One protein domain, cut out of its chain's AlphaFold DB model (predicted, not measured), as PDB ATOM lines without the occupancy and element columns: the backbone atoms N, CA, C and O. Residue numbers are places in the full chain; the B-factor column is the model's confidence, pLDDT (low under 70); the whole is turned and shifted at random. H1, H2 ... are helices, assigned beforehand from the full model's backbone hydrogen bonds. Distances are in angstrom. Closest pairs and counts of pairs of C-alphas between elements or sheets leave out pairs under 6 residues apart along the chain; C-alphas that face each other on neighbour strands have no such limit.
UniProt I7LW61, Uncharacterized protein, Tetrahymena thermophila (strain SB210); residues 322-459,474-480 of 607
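This is residues 322 to 459 and 474 to 480 of the 607 residues of an uncharacterized protein of Tetrahymena thermophila (strain SB210) (UniProt I7LW61). This is a compact cluster of crossed helices built round H5, which runs through the middle with H1, H3 and H8 packed round it. H2, H6 and H7 gather toward one end of the long axis, H4 packs on H8 toward the other, short H9 packs on H1, and a tail of residues 454 to 459 reaches outward to a cut. The printed part has 145 residues with nine named helices, H1 to H9 in order along the chain, and no named strand, and its class is all helix. The whole is compact, with a radius of gyration of the C-alphas of 14.8 A, and spans 48 by 33 by 25 A.

H1, residues 322 to 338, is the hub and touches four other helices. H2, residues 340 to 350, touches residues 332 to 336 of H1, closest at the C-alphas of Ala 336 and Ala 343, 5.1 A; the two form a helical hairpin, running opposite ways at a steep tilt of 36 degrees, only just past shallow. H3, residues 355 to 370, touches residues 324 to 331 of H1, closest at the C-alphas of Asp 324 and Val 362, 6.2 A, and is only just about perpendicular to it, at 73 degrees. H4, residues 379 to 391, is apart from H1. H5, residues 398 to 410, touches H1 at a steep tilt of 54 degrees, the same way, with the closest C-alphas those of Leu 335 and Ala 405, 5.1 A. H5 also touches H3, about perpendicular at 81 degrees, through residues 400 to 404 of H5 and 365 to 369 of H3; the closest C-alphas are those of Val 369 and Ile 400, 6.5 A. H6, residues 412 to 416, meets H5 only through their link and touches H2, closest at the C-alphas of Lys 345 and Ile 416, 6.6 A. H7, residues 421 to 434, only just touches H6, with 3 pairs of C-alphas within 8 A, the closest being Ile 415 and Ile 424, 5.6 A. H8, residues 437 to 448, touches H5 at a steep tilt of 52 degrees, opposite ways, closest at the C-alphas of Ile 406 and His 444, 6.4 A. H8 also touches H4, closest at the C-alphas of Val 381 and Phe 437, 5.7 A, the same way at a shallow tilt of 33 degrees, only just short of steep. H9, residues 475 to 480, touches residues 333 to 337 of H1, closest at the C-alphas of Ile 337 and Leu 476, 6.3 A. Every O i to N i+4 pair is within hydrogen-bond range in H1, H2, H4, H5, H6, H8 and H9; in H3 it is 8 of 12 and in H7 8 of 10.

H1 begins at C-alpha 322, (247.059, 207.008, 187.546), and measures 24.1 A from first to last C-alpha. H2 measures 15.6 A, and H3 22.1 A with a kink of 33 degrees near residue 362. H4 measures 18.1 A, and H5 18.5 A from C-alpha 398 at (252.726, 190.397, 188.622). Short H6 is followed by H7, 20.1 A, and H8, 15.9 A. H9 ends at C-alpha 480, (251.769, 188.110, 182.647).

The two C-alphas farthest apart are those of Asp 419 and Tyr 458, 50.0 A. Residues 460 to 473 are not printed, and C-alphas 459 and 474 are 21.6 A apart across this cut. Of the links that are printed whole, none is long. The mean pLDDT of the printed part is 90.4, and residues 450 to 459 are under 70.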
ATOM      1  N   LYS A 322     246.607 207.985 188.535       89.38
ATOM      2  CA  LYS A 322     247.059 207.008 187.546       89.38
ATOM      3  C   LYS A 322     247.799 205.849 188.210       89.38
ATOM      4  O   LYS A 322     247.536 204.701 187.868       89.38
ATOM      5  N   TYR A 323     248.706 206.131 189.137       90.19
ATOM      6  CA  TYR A 323     249.404 205.097 189.888       90.19
ATOM      7  C   TYR A 323     248.431 204.256 190.730       90.19
ATOM      8  O   TYR A 323     248.528 203.028 190.732       90.19
ATOM      9  N   ASP A 324     247.464 204.897 191.394       91.31
ATOM     10  CA  ASP A 324     246.472 204.183 192.204       91.31
ATOM     11  C   ASP A 324     245.569 203.302 191.322       91.31
ATOM     12  O   ASP A 324     245.259 202.165 191.685       91.31
ATOM     13  N   ALA A 325     245.223 203.771 190.117       91.69
ATOM     14  CA  ALA A 325     244.535 202.967 189.112       91.69
ATOM     15  C   ALA A 325     245.386 201.773 188.647       91.69
ATOM     16  O   ALA A 325     244.894 200.652 188.646       91.69
ATOM     17  N   GLU A 326     246.666 201.977 188.322       91.69
ATOM     18  CA  GLU A 326     247.563 200.903 187.872       91.69
ATOM     19  C   GLU A 326     247.740 199.801 188.931       91.69
ATOM     20  O   GLU A 326     247.679 198.616 188.595       91.69
ATOM     21  N   MET A 327     247.922 200.164 190.208       93.25
ATOM     22  CA  MET A 327     247.995 199.183 191.300       93.25
ATOM     23  C   MET A 327     246.667 198.458 191.520       93.25
ATOM     24  O   MET A 327     246.670 197.238 191.700       93.25
ATOM     25  N   THR A 328     245.548 199.189 191.482       95.44
ATOM     26  CA  THR A 328     244.200 198.610 191.599       95.44
ATOM     27  C   THR A 328     243.939 197.608 190.479       95.44
ATOM     28  O   THR A 328     243.547 196.474 190.741       95.44
ATOM     29  N   ASP A 329     244.227 197.986 189.236       93.44
ATOM     30  CA  ASP A 329     244.045 197.130 188.069       93.44
ATOM     31  C   ASP A 329     244.938 195.887 188.156       93.44
ATOM     32  O   ASP A 329     244.491 194.782 187.851       93.44
ATOM     33  N   ALA A 330     246.195 196.030 188.589       93.50
ATOM     34  CA  ALA A 330     247.110 194.900 188.721       93.50
ATOM     35  C   ALA A 330     246.587 193.854 189.718       93.50
ATOM     36  O   ALA A 330     246.544 192.664 189.385       93.50
ATOM     37  N   ILE A 331     246.147 194.278 190.911       96.69
ATOM     38  CA  ILE A 331     245.622 193.338 191.908       96.69
ATOM     39  C   ILE A 331     244.259 192.775 191.500       96.69
ATOM     40  O   ILE A 331     244.075 191.564 191.570       96.69
ATOM     41  N   MET A 332     243.327 193.600 191.012       96.62
ATOM     42  CA  MET A 332     241.964 193.151 190.706       96.62
ATOM     43  C   MET A 332     241.915 192.230 189.489       96.62
ATOM     44  O   MET A 332     241.206 191.229 189.525       96.62
ATOM     45  N   ASN A 333     242.710 192.496 188.446       93.19
ATOM     46  CA  ASN A 333     242.810 191.585 187.303       93.19
ATOM     47  C   ASN A 333     243.440 190.248 187.707       93.19
ATOM     48  O   ASN A 333     243.018 189.195 187.236       93.19
ATOM     49  N   THR A 334     244.438 190.271 188.595       94.31
ATOM     50  CA  THR A 334     245.044 189.038 189.115       94.31
ATOM     51  C   THR A 334     244.049 188.257 189.962       94.31
ATOM     52  O   THR A 334     243.901 187.050 189.779       94.31
ATOM     53  N   LEU A 335     243.340 188.946 190.855       95.62
ATOM     54  CA  LEU A 335     242.350 188.342 191.728       95.62
ATOM     55  C   LEU A 335     241.194 187.755 190.924       95.62
ATOM     56  O   LEU A 335     240.846 186.618 191.176       95.62
ATOM     57  N   ALA A 336     240.684 188.443 189.901       94.12
ATOM     58  CA  ALA A 336     239.614 187.922 189.050       94.12
ATOM     59  C   ALA A 336     240.000 186.614 188.332       94.12
ATOM     60  O   ALA A 336     239.152 185.760 188.100       94.12
ATOM     61  N   ILE A 337     241.285 186.435 188.005       90.81
ATOM     62  CA  ILE A 337     241.797 185.191 187.414       90.81
ATOM     63  C   ILE A 337     241.954 184.085 188.468       90.81
ATOM     64  O   ILE A 337     241.775 182.906 188.158       90.81
ATOM     65  N   VAL A 338     242.336 184.448 189.693       93.25
ATOM     66  CA  VAL A 338     242.563 183.508 190.802       93.25
ATOM     67  C   VAL A 338     241.246 183.049 191.439       93.25
ATOM     68  O   VAL A 338     241.091 181.858 191.717       93.25
ATOM     69  N   ASP A 339     240.327 183.985 191.670       95.94
ATOM     70  CA  ASP A 339     238.995 183.809 192.241       95.94
ATOM     71  C   ASP A 339     238.079 185.006 191.888       95.94
ATOM     72  O   ASP A 339     238.176 186.098 192.458       95.94
ATOM     73  N   GLU A 340     237.181 184.800 190.922       95.88
ATOM     74  CA  GLU A 340     236.276 185.839 190.411       95.88
ATOM     75  C   GLU A 340     235.273 186.334 191.469       95.88
ATOM     76  O   GLU A 340     234.981 187.531 191.530       95.88
ATOM     77  N   ASP A 341     234.791 185.449 192.347       97.56
ATOM     78  CA  ASP A 341     233.828 185.809 193.394       97.56
ATOM     79  C   ASP A 341     234.436 186.816 194.374       97.56
ATOM     80  O   ASP A 341     233.791 187.803 194.738       97.56
ATOM     81  N   LEU A 342     235.696 186.605 194.769       97.44
ATOM     82  CA  LEU A 342     236.411 187.534 195.642       97.44
ATOM     83  C   LEU A 342     236.648 188.891 194.983       97.44
ATOM     84  O   LEU A 342     236.459 189.925 195.628       97.44
ATOM     85  N   ALA A 343     237.027 188.905 193.704       97.19
ATOM     86  CA  ALA A 343     237.189 190.150 192.963       97.19
ATOM     87  C   ALA A 343     235.870 190.937 192.908       97.19
ATOM     88  O   ALA A 343     235.839 192.135 193.205       97.19
ATOM     89  N   ASN A 344     234.764 190.253 192.612       97.56
ATOM     90  CA  ASN A 344     233.436 190.857 192.599       97.56
ATOM     91  C   ASN A 344     233.024 191.362 193.986       97.56
ATOM     92  O   ASN A 344     232.509 192.475 194.098       97.56
ATOM     93  N   LYS A 345     233.309 190.600 195.051       97.69
ATOM     94  CA  LYS A 345     233.032 191.010 196.432       97.69
ATOM     95  C   LYS A 345     233.770 192.300 196.788       97.69
ATOM     96  O   LYS A 345     233.120 193.267 197.186       97.69
ATOM     97  N   ILE A 346     235.087 192.357 196.586       96.88
ATOM     98  CA  ILE A 346     235.894 193.551 196.893       96.88
ATOM     99  C   ILE A 346     235.424 194.751 196.064       96.88
ATOM    100  O   ILE A 346     235.249 195.842 196.610       96.88
ATOM    101  N   ASN A 347     235.155 194.552 194.768       96.44
ATOM    102  CA  ASN A 347     234.645 195.621 193.915       96.44
ATOM    103  C   ASN A 347     233.276 196.133 194.382       96.44
ATOM    104  O   ASN A 347     233.047 197.337 194.383       96.44
ATOM    105  N   SER A 348     232.381 195.241 194.815       96.19
ATOM    106  CA  SER A 348     231.043 195.624 195.279       96.19
ATOM    107  C   SER A 348     231.071 196.443 196.573       96.19
ATOM    108  O   SER A 348     230.317 197.403 196.700       96.19
ATOM    109  N   VAL A 349     231.969 196.104 197.505       95.94
ATOM    110  CA  VAL A 349     232.096 196.783 198.803       95.94
ATOM    111  C   VAL A 349     232.762 198.151 198.660       95.94
ATOM    112  O   VAL A 349     232.340 199.110 199.302       95.94
ATOM    113  N   LEU A 350     233.795 198.263 197.819       93.94
ATOM    114  CA  LEU A 350     234.531 199.519 197.643       93.94
ATOM    115  C   LEU A 350     233.951 200.424 196.553       93.94
ATOM    116  O   LEU A 350     234.158 201.634 196.606       93.94
ATOM    117  N   ASN A 351     233.242 199.868 195.570       92.12
ATOM    118  CA  ASN A 351     232.864 200.549 194.333       92.12
ATOM    119  C   ASN A 351     234.087 201.183 193.638       92.12
ATOM    120  O   ASN A 351     234.260 202.405 193.621       92.12
ATOM    121  N   LEU A 352     234.971 200.344 193.082       90.94
ATOM    122  CA  LEU A 352     236.284 200.756 192.551       90.94
ATOM    123  C   LEU A 352     236.209 201.624 191.279       90.94
ATOM    124  O   LEU A 352     237.241 202.075 190.772       90.94
ATOM    125  N   GLU A 353     235.011 201.897 190.764       87.56
ATOM    126  CA  GLU A 353     234.784 202.927 189.746       87.56
ATOM    127  C   GLU A 353     235.081 204.332 190.287       87.56
ATOM    128  O   GLU A 353     235.497 205.211 189.531       87.56
ATOM    129  N   LEU A 354     234.925 204.539 191.600       87.25
ATOM    130  CA  LEU A 354     235.227 205.800 192.266       87.25
ATOM    131  C   LEU A 354     236.728 205.889 192.599       87.25
ATOM    132  O   LEU A 354     237.230 205.066 193.369       87.25
ATOM    133  N   PRO A 355     237.453 206.919 192.116       87.00
ATOM    134  CA  PRO A 355     238.889 207.063 192.375       87.00
ATOM    135  C   PRO A 355     239.251 207.084 193.864       87.00
ATOM    136  O   PRO A 355     240.230 206.473 194.276       87.00
ATOM    137  N   GLN A 356     238.425 207.726 194.696       86.06
ATOM    138  CA  GLN A 356     238.652 207.816 196.143       86.06
ATOM    139  C   GLN A 356     238.647 206.442 196.825       86.06
ATOM    140  O   GLN A 356     239.426 206.217 197.749       86.06
ATOM    141  N   SER A 357     237.811 205.516 196.349       89.00
ATOM    142  CA  SER A 357     237.705 204.171 196.912       89.00
ATOM    143  C   SER A 357     238.921 203.298 196.606       89.00
ATOM    144  O   SER A 357     239.266 202.417 197.394       89.00
ATOM    145  N   ARG A 358     239.607 203.559 195.485       90.75
ATOM    146  CA  ARG A 358     240.820 202.824 195.086       90.75
ATOM    147  C   ARG A 358     241.939 202.987 196.103       90.75
ATOM    148  O   ARG A 358     242.645 202.026 196.395       90.75
ATOM    149  N   ASN A 359     242.044 204.171 196.702       90.94
ATOM    150  CA  ASN A 359     243.084 204.483 197.679       90.94
ATOM    151  C   ASN A 359     243.070 203.512 198.863       90.94
ATOM    152  O   ASN A 359     244.133 203.114 199.335       90.94
ATOM    153  N   PHE A 360     241.890 203.076 199.312       92.38
ATOM    154  CA  PHE A 360     241.776 202.129 200.420       92.38
ATOM    155  C   PHE A 360     242.397 200.767 200.093       92.38
ATOM    156  O   PHE A 360     243.160 200.232 200.899       92.38
ATOM    157  N   LEU A 361     242.135 200.235 198.896       94.94
ATOM    158  CA  LEU A 361     242.739 198.986 198.434       94.94
ATOM    159  C   LEU A 361     244.246 199.153 198.211       94.94
ATOM    160  O   LEU A 361     245.040 198.335 198.675       94.94
ATOM    161  N   VAL A 362     244.651 200.243 197.554       94.56
ATOM    162  CA  VAL A 362     246.057 200.528 197.243       94.56
ATOM    163  C   VAL A 362     246.914 200.622 198.505       94.56
ATOM    164  O   VAL A 362     248.052 200.161 198.489       94.56
ATOM    165  N   LEU A 363     246.396 201.149 199.617       93.56
ATOM    166  CA  LEU A 363     247.132 201.183 200.887       93.56
ATOM    167  C   LEU A 363     247.510 199.778 201.384       93.56
ATOM    168  O   LEU A 363     248.644 199.564 201.819       93.56
ATOM    169  N   ILE A 364     246.595 198.812 201.276       96.06
ATOM    170  CA  ILE A 364     246.855 197.419 201.670       96.06
ATOM    171  C   ILE A 364     247.821 196.763 200.687       96.06
ATOM    172  O   ILE A 364     248.796 196.139 201.108       96.06
ATOM    173  N   VAL A 365     247.598 196.960 199.386       96.94
ATOM    174  CA  VAL A 365     248.468 196.443 198.320       96.94
ATOM    175  C   VAL A 365     249.900 196.952 198.493       96.94
ATOM    176  O   VAL A 365     250.832 196.152 198.507       96.94
ATOM    177  N   LYS A 366     250.093 198.260 198.709       95.19
ATOM    178  CA  LYS A 366     251.406 198.861 198.987       95.19
ATOM    179  C   LYS A 366     252.065 198.209 200.184       95.19
ATOM    180  O   LYS A 366     253.196 197.755 200.076       95.19
ATOM    181  N   ARG A 367     251.354 198.106 201.310       96.00
ATOM    182  CA  ARG A 367     251.905 197.487 202.521       96.00
ATOM    183  C   ARG A 367     252.325 196.036 202.269       96.00
ATOM    184  O   ARG A 367     253.364 195.607 202.780       96.00
ATOM    185  N   PHE A 368     251.561 195.289 201.471       97.94
ATOM    186  CA  PHE A 368     251.898 193.916 201.097       97.94
ATOM    187  C   PHE A 368     253.158 193.883 200.224       97.94
ATOM    188  O   PHE A 368     254.108 193.176 200.548       97.94
ATOM    189  N   VAL A 369     253.220 194.708 199.175       97.25
ATOM    190  CA  VAL A 369     254.373 194.799 198.266       97.25
ATOM    191  C   VAL A 369     255.638 195.261 198.993       97.25
ATOM    192  O   VAL A 369     256.695 194.649 198.843       97.25
ATOM    193  N   HIS A 370     255.544 196.306 199.815       96.50
ATOM    194  CA  HIS A 370     256.677 196.900 200.535       96.50
ATOM    195  C   HIS A 370     257.281 195.939 201.556       96.50
ATOM    196  O   HIS A 370     258.494 195.918 201.737       96.50
ATOM    197  N   SER A 371     256.450 195.114 202.195       96.94
ATOM    198  CA  SER A 371     256.905 194.074 203.126       96.94
ATOM    199  C   SER A 371     257.199 192.729 202.454       96.94
ATOM    200  O   SER A 371     257.541 191.773 203.151       96.94
ATOM    201  N   LEU A 372     257.052 192.631 201.125       97.50
ATOM    202  CA  LEU A 372     257.099 191.374 200.369       97.50
ATOM    203  C   LEU A 372     256.240 190.274 201.029       97.50
ATOM    204  O   LEU A 372     256.689 189.146 201.228       97.50
ATOM    205  N   GLY A 373     255.031 190.648 201.449       97.19
ATOM    206  CA  GLY A 373     254.051 189.794 202.119       97.19
ATOM    207  C   GLY A 373     254.237 189.630 203.632       97.19
ATOM    208  O   GLY A 373     253.279 189.260 204.308       97.19
ATOM    209  N   PHE A 374     255.405 189.960 204.199       97.62
ATOM    210  CA  PHE A 374     255.711 189.667 205.607       97.62
ATOM    211  C   PHE A 374     254.793 190.383 206.607       97.62
ATOM    212  O   PHE A 374     254.527 189.863 207.688       97.62
ATOM    213  N   ALA A 375     254.257 191.560 206.265       96.62
ATOM    214  CA  ALA A 375     253.327 192.268 207.148       96.62
ATOM    215  C   ALA A 375     252.030 191.478 207.405       96.62
ATOM    216  O   ALA A 375     251.412 191.669 208.447       96.62
ATOM    217  N   PHE A 376     251.657 190.570 206.502       97.31
ATOM    218  CA  PHE A 376     250.383 189.845 206.527       97.31
ATOM    219  C   PHE A 376     250.594 188.351 206.757       97.31
ATOM    220  O   PHE A 376     249.978 187.747 207.620       97.31
ATOM    221  N   LEU A 377     251.549 187.755 206.057       97.56
ATOM    222  CA  LEU A 377     251.712 186.310 206.054       97.56
ATOM    223  C   LEU A 377     252.530 185.814 207.256       97.56
ATOM    224  O   LEU A 377     253.352 186.563 207.806       97.56
ATOM    225  N   PRO A 378     252.343 184.547 207.664       95.94
ATOM    226  CA  PRO A 378     253.228 183.908 208.618       95.94
ATOM    227  C   PRO A 378     254.635 183.766 208.034       95.94
ATOM    228  O   PRO A 378     254.850 183.718 206.814       95.94
ATOM    229  N   LEU A 379     255.620 183.672 208.925       94.56
ATOM    230  CA  LEU A 379     257.036 183.677 208.566       94.56
ATOM    231  C   LEU A 379     257.403 182.563 207.575       94.56
ATOM    232  O   LEU A 379     258.081 182.829 206.591       94.56
ATOM    233  N   GLN A 380     256.913 181.335 207.772       94.81
ATOM    234  CA  GLN A 380     257.223 180.209 206.874       94.81
ATOM    235  C   GLN A 380     256.707 180.427 205.446       94.81
ATOM    236  O   GLN A 380     257.412 180.134 204.480       94.81
ATOM    237  N   VAL A 381     255.503 180.989 205.309       97.44
ATOM    238  CA  VAL A 381     254.925 181.336 204.004       97.44
ATOM    239  C   VAL A 381     255.734 182.459 203.354       97.44
ATOM    240  O   VAL A 381     256.100 182.359 202.186       97.44
ATOM    241  N   THR A 382     256.098 183.480 204.132       97.31
ATOM    242  CA  THR A 382     256.940 184.590 203.665       97.31
ATOM    243  C   THR A 382     258.287 184.091 203.142       97.31
ATOM    244  O   THR A 382     258.692 184.453 202.041       97.31
ATOM    245  N   LEU A 383     258.971 183.221 203.894       96.75
ATOM    246  CA  LEU A 383     260.251 182.647 203.475       96.75
ATOM    247  C   LEU A 383     260.114 181.863 202.167       96.75
ATOM    248  O   LEU A 383     260.963 182.001 201.292       96.75
ATOM    249  N   TYR A 384     259.035 181.094 202.006       96.69
ATOM    250  CA  TYR A 384     258.755 180.389 200.757       96.69
ATOM    251  C   TYR A 384     258.531 181.341 199.575       96.69
ATOM    252  O   TYR A 384     259.107 181.116 198.511       96.69
ATOM    253  N   ILE A 385     257.751 182.412 199.750       96.25
ATOM    254  CA  ILE A 385     257.539 183.436 198.712       96.25
ATOM    255  C   ILE A 385     258.874 184.076 198.322       96.25
ATOM    256  O   ILE A 385     259.211 184.172 197.142       96.25
ATOM    257  N   TRP A 386     259.686 184.453 199.311       97.31
ATOM    258  CA  TRP A 386     260.993 185.064 199.076       97.31
ATOM    259  C   TRP A 386     261.944 184.106 198.360       97.31
ATOM    260  O   TRP A 386     262.640 184.530 197.438       97.31
ATOM    261  N   ASP A 387     261.925 182.813 198.706       95.19
ATOM    262  CA  ASP A 387     262.662 181.775 197.981       95.19
ATOM    263  C   ASP A 387     262.309 181.820 196.481       95.19
ATOM    264  O   ASP A 387     263.209 181.882 195.636       95.19
ATOM    265  N   GLN A 388     261.014 181.858 196.139       91.94
ATOM    266  CA  GLN A 388     260.562 181.891 194.741       91.94
ATOM    267  C   GLN A 388     260.963 183.186 194.021       91.94
ATOM    268  O   GLN A 388     261.457 183.127 192.891       91.94
ATOM    269  N   ILE A 389     260.828 184.339 194.680       93.06
ATOM    270  CA  ILE A 389     261.181 185.644 194.103       93.06
ATOM    271  C   ILE A 389     262.697 185.756 193.878       93.06
ATOM    272  O   ILE A 389     263.146 186.267 192.847       93.06
ATOM    273  N   PHE A 390     263.515 185.298 194.829       93.31
ATOM    274  CA  PHE A 390     264.969 185.479 194.786       93.31
ATOM    275  C   PHE A 390     265.644 184.572 193.760       93.31
ATOM    276  O   PHE A 390     266.582 185.014 193.090       93.31
ATOM    277  N   MET A 391     265.178 183.326 193.626       89.38
ATOM    278  CA  MET A 391     265.766 182.333 192.719       89.38
ATOM    279  C   MET A 391     265.567 182.672 191.237       89.38
ATOM    280  O   MET A 391     266.362 182.242 190.403       89.38
ATOM    281  N   LYS A 392     264.560 183.480 190.889       82.06
ATOM    282  CA  LYS A 392     264.264 183.815 189.492       82.06
ATOM    283  C   LYS A 392     265.329 184.703 188.845       82.06
ATOM    284  O   LYS A 392     265.878 185.632 189.446       82.06
ATOM    285  N   ILE A 393     265.567 184.435 187.563       73.38
ATOM    286  CA  ILE A 393     266.402 185.266 186.678       73.38
ATOM    287  C   ILE A 393     265.605 186.456 186.183       73.38
ATOM    288  O   ILE A 393     266.014 187.607 186.328       73.38
ATOM    289  N   HIS A 394     264.446 186.160 185.605       74.00
ATOM    290  CA  HIS A 394     263.530 187.152 185.084       74.00
ATOM    291  C   HIS A 394     262.436 187.380 186.115       74.00
ATOM    292  O   HIS A 394     261.507 186.587 186.249       74.00
ATOM    293  N   LYS A 395     262.579 188.471 186.864       79.94
ATOM    294  CA  LYS A 395     261.545 188.924 187.792       79.94
ATOM    295  C   LYS A 395     260.330 189.398 187.002       79.94
ATOM    296  O   LYS A 395     260.473 190.022 185.949       79.94
ATOM    297  N   ASN A 396     259.145 189.130 187.529       82.56
ATOM    298  CA  ASN A 396     257.882 189.564 186.950       82.56
ATOM    299  C   ASN A 396     257.120 190.381 187.984       82.56
ATOM    300  O   ASN A 396     256.895 189.898 189.086       82.56
ATOM    301  N   ARG A 397     256.695 191.594 187.623       86.50
ATOM    302  CA  ARG A 397     255.959 192.470 188.539       86.50
ATOM    303  C   ARG A 397     254.655 191.865 189.041       86.50
ATOM    304  O   ARG A 397     254.296 192.131 190.178       86.50
ATOM    305  N   MET A 398     253.997 191.024 188.243       89.62
ATOM    306  CA  MET A 398     252.726 190.397 188.622       89.62
ATOM    307  C   MET A 398     252.859 189.378 189.755       89.62
ATOM    308  O   MET A 398     251.867 189.064 190.394       89.62
ATOM    309  N   GLU A 399     254.060 188.859 190.013       90.94
ATOM    310  CA  GLU A 399     254.273 187.781 190.981       90.94
ATOM    311  C   GLU A 399     253.806 188.147 192.390       90.94
ATOM    312  O   GLU A 399     253.003 187.424 192.967       90.94
ATOM    313  N   ILE A 400     254.190 189.322 192.892       95.56
ATOM    314  CA  ILE A 400     253.781 189.752 194.233       95.56
ATOM    315  C   ILE A 400     252.261 189.957 194.346       95.56
ATOM    316  O   ILE A 400     251.677 189.725 195.401       95.56
ATOM    317  N   PHE A 401     251.597 190.352 193.253       96.31
ATOM    318  CA  PHE A 401     250.137 190.485 193.209       96.31
ATOM    319  C   PHE A 401     249.449 189.119 193.164       96.31
ATOM    320  O   PHE A 401     248.363 188.964 193.713       96.31
ATOM    321  N   VAL A 402     250.084 188.119 192.548       95.56
ATOM    322  CA  VAL A 402     249.608 186.728 192.548       95.56
ATOM    323  C   VAL A 402     249.711 186.151 193.949       95.56
ATOM    324  O   VAL A 402     248.742 185.574 194.427       95.56
ATOM    325  N   ASP A 403     250.828 186.379 194.641       97.06
ATOM    326  CA  ASP A 403     251.002 185.949 196.029       97.06
ATOM    327  C   ASP A 403     249.970 186.599 196.961       97.06
ATOM    328  O   ASP A 403     249.424 185.927 197.840       97.06
ATOM    329  N   MET A 404     249.648 187.879 196.734       98.12
ATOM    330  CA  MET A 404     248.573 188.575 197.445       98.12
ATOM    331  C   MET A 404     247.191 187.995 197.110       98.12
ATOM    332  O   MET A 404     246.385 187.782 198.012       98.12
ATOM    333  N   ALA A 405     246.904 187.703 195.839       98.00
ATOM    334  CA  ALA A 405     245.637 187.098 195.431       98.00
ATOM    335  C   ALA A 405     245.460 185.681 196.006       98.00
ATOM    336  O   ALA A 405     244.361 185.326 196.423       98.00
ATOM    337  N   ILE A 406     246.540 184.893 196.094       97.94
ATOM    338  CA  ILE A 406     246.544 183.584 196.764       97.94
ATOM    339  C   ILE A 406     246.231 183.749 198.253       97.94
ATOM    340  O   ILE A 406     245.380 183.030 198.767       97.94
ATOM    341  N   MET A 407     246.862 184.714 198.932       98.31
ATOM    342  CA  MET A 407     246.549 185.016 200.332       98.31
ATOM    343  C   MET A 407     245.061 185.344 200.510       98.31
ATOM    344  O   MET A 407     244.421 184.783 201.392       98.31
ATOM    345  N   LEU A 408     244.499 186.219 199.668       98.38
ATOM    346  CA  LEU A 408     243.075 186.568 199.729       98.38
ATOM    347  C   LEU A 408     242.175 185.358 199.457       98.38
ATOM    348  O   LEU A 408     241.134 185.223 200.092       98.38
ATOM    349  N   LYS A 409     242.590 184.453 198.567       97.62
ATOM    350  CA  LYS A 409     241.872 183.206 198.291       97.62
ATOM    351  C   LYS A 409     241.855 182.251 199.485       97.62
ATOM    352  O   LYS A 409     240.819 181.649 199.743       97.62
ATOM    353  N   CYS A 410     242.950 182.134 200.235       98.12
ATOM    354  CA  CYS A 410     242.961 181.364 201.488       98.12
ATOM    355  C   CYS A 410     241.990 181.940 202.535       98.12
ATOM    356  O   CYS A 410     241.505 181.215 203.390       98.12
ATOM    357  N   LEU A 411     241.672 183.234 202.449       98.19
ATOM    358  CA  LEU A 411     240.726 183.914 203.339       98.19
ATOM    359  C   LEU A 411     239.316 184.045 202.735       98.19
ATOM    360  O   LEU A 411     238.524 184.876 203.188       98.19
ATOM    361  N   LYS A 412     239.008 183.285 201.672       97.81
ATOM    362  CA  LYS A 412     237.804 183.496 200.856       97.81
ATOM    363  C   LYS A 412     236.530 183.490 201.688       97.81
ATOM    364  O   LYS A 412     235.747 184.437 201.612       97.81
ATOM    365  N   ASP A 413     236.340 182.428 202.461       97.50
ATOM    366  CA  ASP A 413     235.106 182.196 203.205       97.50
ATOM    367  C   ASP A 413     234.889 183.306 204.243       97.50
ATOM    368  O   ASP A 413     233.796 183.852 204.354       97.50
ATOM    369  N   GLN A 414     235.956 183.737 204.923       97.81
ATOM    370  CA  GLN A 414     235.887 184.807 205.917       97.81
ATOM    371  C   GLN A 414     235.595 186.173 205.285       97.81
ATOM    372  O   GLN A 414     234.890 186.975 205.894       97.81
ATOM    373  N   ILE A 415     236.129 186.453 204.087       97.94
ATOM    374  CA  ILE A 415     235.955 187.735 203.380       97.94
ATOM    375  C   ILE A 415     234.558 187.856 202.759       97.94
ATOM    376  O   ILE A 415     233.962 188.936 202.798       97.94
ATOM    377  N   ILE A 416     234.027 186.780 202.170       97.75
ATOM    378  CA  ILE A 416     232.720 186.807 201.491       97.75
ATOM    379  C   ILE A 416     231.592 187.180 202.455       97.75
ATOM    380  O   ILE A 416     230.686 187.927 202.066       97.75
ATOM    381  N   ASP A 417     231.699 186.741 203.706       96.44
ATOM    382  CA  ASP A 417     230.713 186.986 204.757       96.44
ATOM    383  C   ASP A 417     230.724 188.429 205.303       96.44
ATOM    384  O   ASP A 417     229.830 188.802 206.060       96.44
ATOM    385  N   GLN A 418     231.698 189.269 204.926       97.75
ATOM    386  CA  GLN A 418     231.801 190.645 205.431       97.75
ATOM    387  C   GLN A 418     231.070 191.657 204.549       97.75
ATOM    388  O   GLN A 418     231.260 191.692 203.337       97.75
ATOM    389  N   ASP A 419     230.293 192.556 205.149       96.19
ATOM    390  CA  ASP A 419     229.523 193.564 204.401       96.19
ATOM    391  C   ASP A 419     230.258 194.896 204.190       96.19
ATOM    392  O   ASP A 419     229.884 195.681 203.318       96.19
ATOM    393  N   THR A 420     231.298 195.172 204.978       96.94
ATOM    394  CA  THR A 420     232.013 196.455 204.965       96.94
ATOM    395  C   THR A 420     233.499 196.259 204.706       96.94
ATOM    396  O   THR A 420     234.075 195.220 205.028       96.94
ATOM    397  N   TRP A 421     234.136 197.286 204.135       96.50
ATOM    398  CA  TRP A 421     235.572 197.250 203.874       96.50
ATOM    399  C   TRP A 421     236.371 197.107 205.166       96.50
ATOM    400  O   TRP A 421     237.257 196.267 205.222       96.50
ATOM    401  N   ASP A 422     236.017 197.848 206.217       97.00
ATOM    402  CA  ASP A 422     236.733 197.805 207.496       97.00
ATOM    403  C   ASP A 422     236.776 196.386 208.088       97.00
ATOM    404  O   ASP A 422     237.839 195.929 208.497       97.00
ATOM    405  N   HIS A 423     235.671 195.633 208.026       97.81
ATOM    406  CA  HIS A 423     235.661 194.238 208.478       97.81
ATOM    407  C   HIS A 423     236.498 193.319 207.576       97.81
ATOM    408  O   HIS A 423     237.166 192.415 208.073       97.81
ATOM    409  N   ILE A 424     236.514 193.548 206.255       97.81
ATOM    410  CA  ILE A 424     237.419 192.826 205.342       97.81
ATOM    411  C   ILE A 424     238.879 193.109 205.714       97.81
ATOM    412  O   ILE A 424     239.699 192.193 205.733       97.81
ATOM    413  N   VAL A 425     239.212 194.361 206.032       97.19
ATOM    414  CA  VAL A 425     240.555 194.750 206.468       97.19
ATOM    415  C   VAL A 425     240.932 194.054 207.773       97.19
ATOM    416  O   VAL A 425     242.040 193.521 207.865       97.19
ATOM    417  N   ASP A 426     240.023 193.994 208.745       97.50
ATOM    418  CA  ASP A 426     240.243 193.278 210.004       97.50
ATOM    419  C   ASP A 426     240.519 191.790 209.766       97.50
ATOM    420  O   ASP A 426     241.509 191.267 210.281       97.50
ATOM    421  N   VAL A 427     239.722 191.129 208.917       98.12
ATOM    422  CA  VAL A 427     239.961 189.734 208.504       98.12
ATOM    423  C   VAL A 427     241.339 189.589 207.860       98.12
ATOM    424  O   VAL A 427     242.101 188.696 208.230       98.12
ATOM    425  N   ILE A 428     241.709 190.483 206.939       97.75
ATOM    426  CA  ILE A 428     243.022 190.445 206.287       97.75
ATOM    427  C   ILE A 428     244.147 190.576 207.316       97.75
ATOM    428  O   ILE A 428     245.115 189.834 207.219       97.75
ATOM    429  N   TYR A 429     244.073 191.470 208.301       95.81
ATOM    430  CA  TYR A 429     245.163 191.627 209.275       95.81
ATOM    431  C   TYR A 429     245.208 190.524 210.337       95.81
ATOM    432  O   TYR A 429     246.301 190.151 210.761       95.81
ATOM    433  N   GLN A 430     244.054 190.017 210.771       95.44
ATOM    434  CA  GLN A 430     243.968 189.044 211.861       95.44
ATOM    435  C   GLN A 430     244.143 187.609 211.362       95.44
ATOM    436  O   GLN A 430     244.932 186.855 211.930       95.44
ATOM    437  N   GLU A 431     243.465 187.242 210.275       97.44
ATOM    438  CA  GLU A 431     243.423 185.857 209.803       97.44
ATOM    439  C   GLU A 431     244.545 185.520 208.820       97.44
ATOM    440  O   GLU A 431     244.967 184.366 208.758       97.44
ATOM    441  N   SER A 432     245.119 186.497 208.100       97.00
ATOM    442  CA  SER A 432     246.237 186.202 207.182       97.00
ATOM    443  C   SER A 432     247.442 185.591 207.895       97.00
ATOM    444  O   SER A 432     248.109 184.725 207.331       97.00
ATOM    445  N   LYS A 433     247.681 185.975 209.154       95.44
ATOM    446  CA  LYS A 433     248.748 185.435 210.009       95.44
ATOM    447  C   LYS A 433     248.515 183.982 210.423       95.44
ATOM    448  O   LYS A 433     249.478 183.306 210.780       95.44
ATOM    449  N   ASN A 434     247.272 183.508 210.338       96.62
ATOM    450  CA  ASN A 434     246.862 182.153 210.702       96.62
ATOM    451  C   ASN A 434     246.866 181.185 209.509       96.62
ATOM    452  O   ASN A 434     246.688 179.985 209.715       96.62
ATOM    453  N   ILE A 435     247.089 181.677 208.282       97.88
ATOM    454  CA  ILE A 435     247.144 180.837 207.078       97.88
ATOM    455  C   ILE A 435     248.226 179.770 207.253       97.88
ATOM    456  O   ILE A 435     249.408 180.072 207.451       97.88
ATOM    457  N   SER A 436     247.827 178.503 207.153       97.56
ATOM    458  CA  SER A 436     248.778 177.399 207.258       97.56
ATOM    459  C   SER A 436     249.691 177.344 206.032       97.56
ATOM    460  O   SER A 436     249.311 177.709 204.916       97.56
ATOM    461  N   PHE A 437     250.919 176.858 206.223       96.19
ATOM    462  CA  PHE A 437     251.853 176.715 205.111       96.19
ATOM    463  C   PHE A 437     251.307 175.754 204.046       96.19
ATOM    464  O   PHE A 437     251.411 176.035 202.854       96.19
ATOM    465  N   GLU A 438     250.712 174.637 204.464       96.06
ATOM    466  CA  GLU A 438     250.161 173.611 203.581       96.06
ATOM    467  C   GLU A 438     249.025 174.143 202.704       96.06
ATOM    468  O   GLU A 438     248.983 173.842 201.508       96.06
ATOM    469  N   GLU A 439     248.128 174.937 203.283       96.69
ATOM    470  CA  GLU A 439     247.022 175.580 202.574       96.69
ATOM    471  C   GLU A 439     247.543 176.546 201.508       96.69
ATOM    472  O   GLU A 439     247.259 176.365 200.319       96.69
ATOM    473  N   TYR A 440     248.403 177.490 201.903       97.62
ATOM    474  CA  TYR A 440     248.998 178.449 200.972       97.62
ATOM    475  C   TYR A 440     249.784 177.748 199.860       97.62
ATOM    476  O   TYR A 440     249.632 178.050 198.676       97.62
ATOM    477  N   PHE A 441     250.631 176.781 200.225       94.50
ATOM    478  CA  PHE A 441     251.464 176.044 199.280       94.50
ATOM    479  C   PHE A 441     250.624 175.258 198.267       94.50
ATOM    480  O   PHE A 441     250.984 175.190 197.086       94.50
ATOM    481  N   THR A 442     249.504 174.679 198.704       93.88
ATOM    482  CA  THR A 442     248.583 173.939 197.833       93.88
ATOM    483  C   THR A 442     247.945 174.863 196.802       93.88
ATOM    484  O   THR A 442     248.017 174.566 195.605       93.88
ATOM    485  N   GLU A 443     247.410 176.005 197.236       94.38
ATOM    486  CA  GLU A 443     246.807 177.000 196.341       94.38
ATOM    487  C   GLU A 443     247.834 177.599 195.383       94.38
ATOM    488  O   GLU A 443     247.633 177.604 194.164       94.38
ATOM    489  N   HIS A 444     248.994 178.002 195.903       93.38
ATOM    490  CA  HIS A 444     250.091 178.509 195.091       93.38
ATOM    491  C   HIS A 444     250.496 177.490 194.020       93.38
ATOM    492  O   HIS A 444     250.620 177.823 192.842       93.38
ATOM    493  N   ARG A 445     250.670 176.212 194.373       87.69
ATOM    494  CA  ARG A 445     251.027 175.173 193.397       87.69
ATOM    495  C   ARG A 445     249.927 174.944 192.362       87.69
ATOM    496  O   ARG A 445     250.257 174.687 191.204       87.69
ATOM    497  N   LEU A 446     248.654 175.007 192.753       88.00
ATOM    498  CA  LEU A 446     247.515 174.840 191.850       88.00
ATOM    499  C   LEU A 446     247.477 175.960 190.804       88.00
ATOM    500  O   LEU A 446     247.449 175.674 189.605       88.00
ATOM    501  N   ILE A 447     247.553 177.210 191.259       87.31
ATOM    502  CA  ILE A 447     247.514 178.414 190.417       87.31
ATOM    503  C   ILE A 447     248.746 178.477 189.507       87.31
ATOM    504  O   ILE A 447     248.641 178.773 188.314       87.31
ATOM    505  N   MET A 448     249.913 178.094 190.029       82.50
ATOM    506  CA  MET A 448     251.166 178.124 189.273       82.50
ATOM    507  C   MET A 448     251.352 176.930 188.324       82.50
ATOM    508  O   MET A 448     252.210 176.964 187.445       82.50
ATOM    509  N   LYS A 449     250.542 175.865 188.433       73.88
ATOM    510  CA  LYS A 449     250.703 174.614 187.658       73.88
ATOM    511  C   LYS A 449     250.667 174.812 186.139       73.88
ATOM    512  O   LYS A 449     251.253 174.005 185.401       73.88
ATOM    513  N   ASN A 450     249.942 175.834 185.690       63.22
ATOM    514  CA  ASN A 450     249.673 176.108 184.280       63.22
ATOM    515  C   ASN A 450     250.239 177.454 183.810       63.22
ATOM    516  O   ASN A 450     250.078 177.789 182.637       63.22
ATOM    517  N   SER A 451     250.871 178.240 184.683       64.50
ATOM    518  CA  SER A 451     251.476 179.526 184.329       64.50
ATOM    519  C   SER A 451     252.990 179.377 184.173       64.50
ATOM    520  O   SER A 451     253.692 178.768 184.977       64.50
ATOM    521  N   ARG A 452     253.514 179.928 183.085       60.19
ATOM    522  CA  ARG A 452     254.941 180.075 182.810       60.19
ATOM    523  C   ARG A 452     255.388 181.441 183.317       60.19
ATOM    524  O   ARG A 452     255.597 182.377 182.549       60.19
ATOM    525  N   PHE A 453     255.600 181.544 184.624       55.66
ATOM    526  CA  PHE A 453     256.305 182.700 185.192       55.66
ATOM    527  C   PHE A 453     257.788 182.741 184.799       55.66
ATOM    528  O   PHE A 453     258.460 183.738 185.050       55.66
ATOM    529  N   TYR A 454     258.288 181.674 184.174       47.22
ATOM    530  CA  TYR A 454     259.677 181.518 183.795       47.22
ATOM    531  C   TYR A 454     259.830 181.144 182.312       47.22
ATOM    532  O   TYR A 454     259.228 180.184 181.829       47.22
ATOM    533  N   GLN A 455     260.667 181.908 181.606       46.50
ATOM    534  CA  GLN A 455     261.251 181.568 180.308       46.50
ATOM    535  C   GLN A 455     262.774 181.585 180.507       46.50
ATOM    536  O   GLN A 455     263.344 182.661 180.674       46.50
ATOM    537  N   SER A 456     263.420 180.415 180.559       43.62
ATOM    538  CA  SER A 456     264.889 180.333 180.645       43.62
ATOM    539  C   SER A 456     265.522 180.968 179.399       43.62
ATOM    540  O   SER A 456     265.094 180.655 178.280       43.62
ATOM    541  N   PRO A 457     266.568 181.800 179.545       39.00
ATOM    542  CA  PRO A 457     267.337 182.316 178.415       39.00
ATOM    543  C   PRO A 457     268.203 181.243 177.732       39.00
ATOM    544  O   PRO A 457     268.682 181.468 176.622       39.00
ATOM    545  N   TYR A 458     268.383 180.067 178.342       44.97
ATOM    546  CA  TYR A 458     269.209 178.981 177.801       44.97
ATOM    547  C   TYR A 458     268.477 178.110 176.780       44.97
ATOM    548  O   TYR A 458     269.022 177.106 176.327       44.97
ATOM    549  N   ASN A 459     267.265 178.509 176.375       41.25
ATOM    550  CA  ASN A 459     266.534 177.888 175.274       41.25
ATOM    551  C   ASN A 459     266.410 176.363 175.453       41.25
ATOM    552  O   ASN A 459     266.506 175.595 174.494       41.25
ATOM    553  N   ASN A 474     245.740 180.074 179.218       75.56
ATOM    554  CA  ASN A 474     245.791 180.401 180.630       75.56
ATOM    555  C   ASN A 474     245.647 181.921 180.757       75.56
ATOM    556  O   ASN A 474     246.595 182.633 180.401       75.56
ATOM    557  N   PRO A 475     244.518 182.432 181.282       78.19
ATOM    558  CA  PRO A 475     244.307 183.867 181.451       78.19
ATOM    559  C   PRO A 475     245.421 184.528 182.270       78.19
ATOM    560  O   PRO A 475     245.864 185.627 181.940       78.19
ATOM    561  N   LEU A 476     245.959 183.821 183.275       79.88
ATOM    562  CA  LEU A 476     247.068 184.321 184.085       79.88
ATOM    563  C   LEU A 476     248.332 184.519 183.245       79.88
ATOM    564  O   LEU A 476     249.033 185.515 183.405       79.88
ATOM    565  N   GLN A 477     248.609 183.601 182.314       79.75
ATOM    566  CA  GLN A 477     249.750 183.739 181.411       79.75
ATOM    567  C   GLN A 477     249.579 184.926 180.466       79.75
ATOM    568  O   GLN A 477     250.532 185.663 180.237       79.75
ATOM    569  N   GLN A 478     248.368 185.141 179.951       81.44
ATOM    570  CA  GLN A 478     248.089 186.281 179.084       81.44
ATOM    571  C   GLN A 478     248.299 187.608 179.828       81.44
ATOM    572  O   GLN A 478     248.936 188.510 179.285       81.44
ATOM    573  N   LEU A 479     247.840 187.710 181.082       81.31
ATOM    574  CA  LEU A 479     248.062 188.889 181.925       81.31
ATOM    575  C   LEU A 479     249.561 189.133 182.175       81.31
ATOM    576  O   LEU A 479     250.050 190.254 182.024       81.31
ATOM    577  N   ILE A 480     250.309 188.070 182.486       80.56
ATOM    578  CA  ILE A 480     251.769 188.110 182.647       80.56
ATOM    579  C   ILE A 480     252.457 188.621 181.379       80.56
ATOM    580  O   ILE A 480     253.275 189.538 181.454       80.56
TER     581      ILE A 480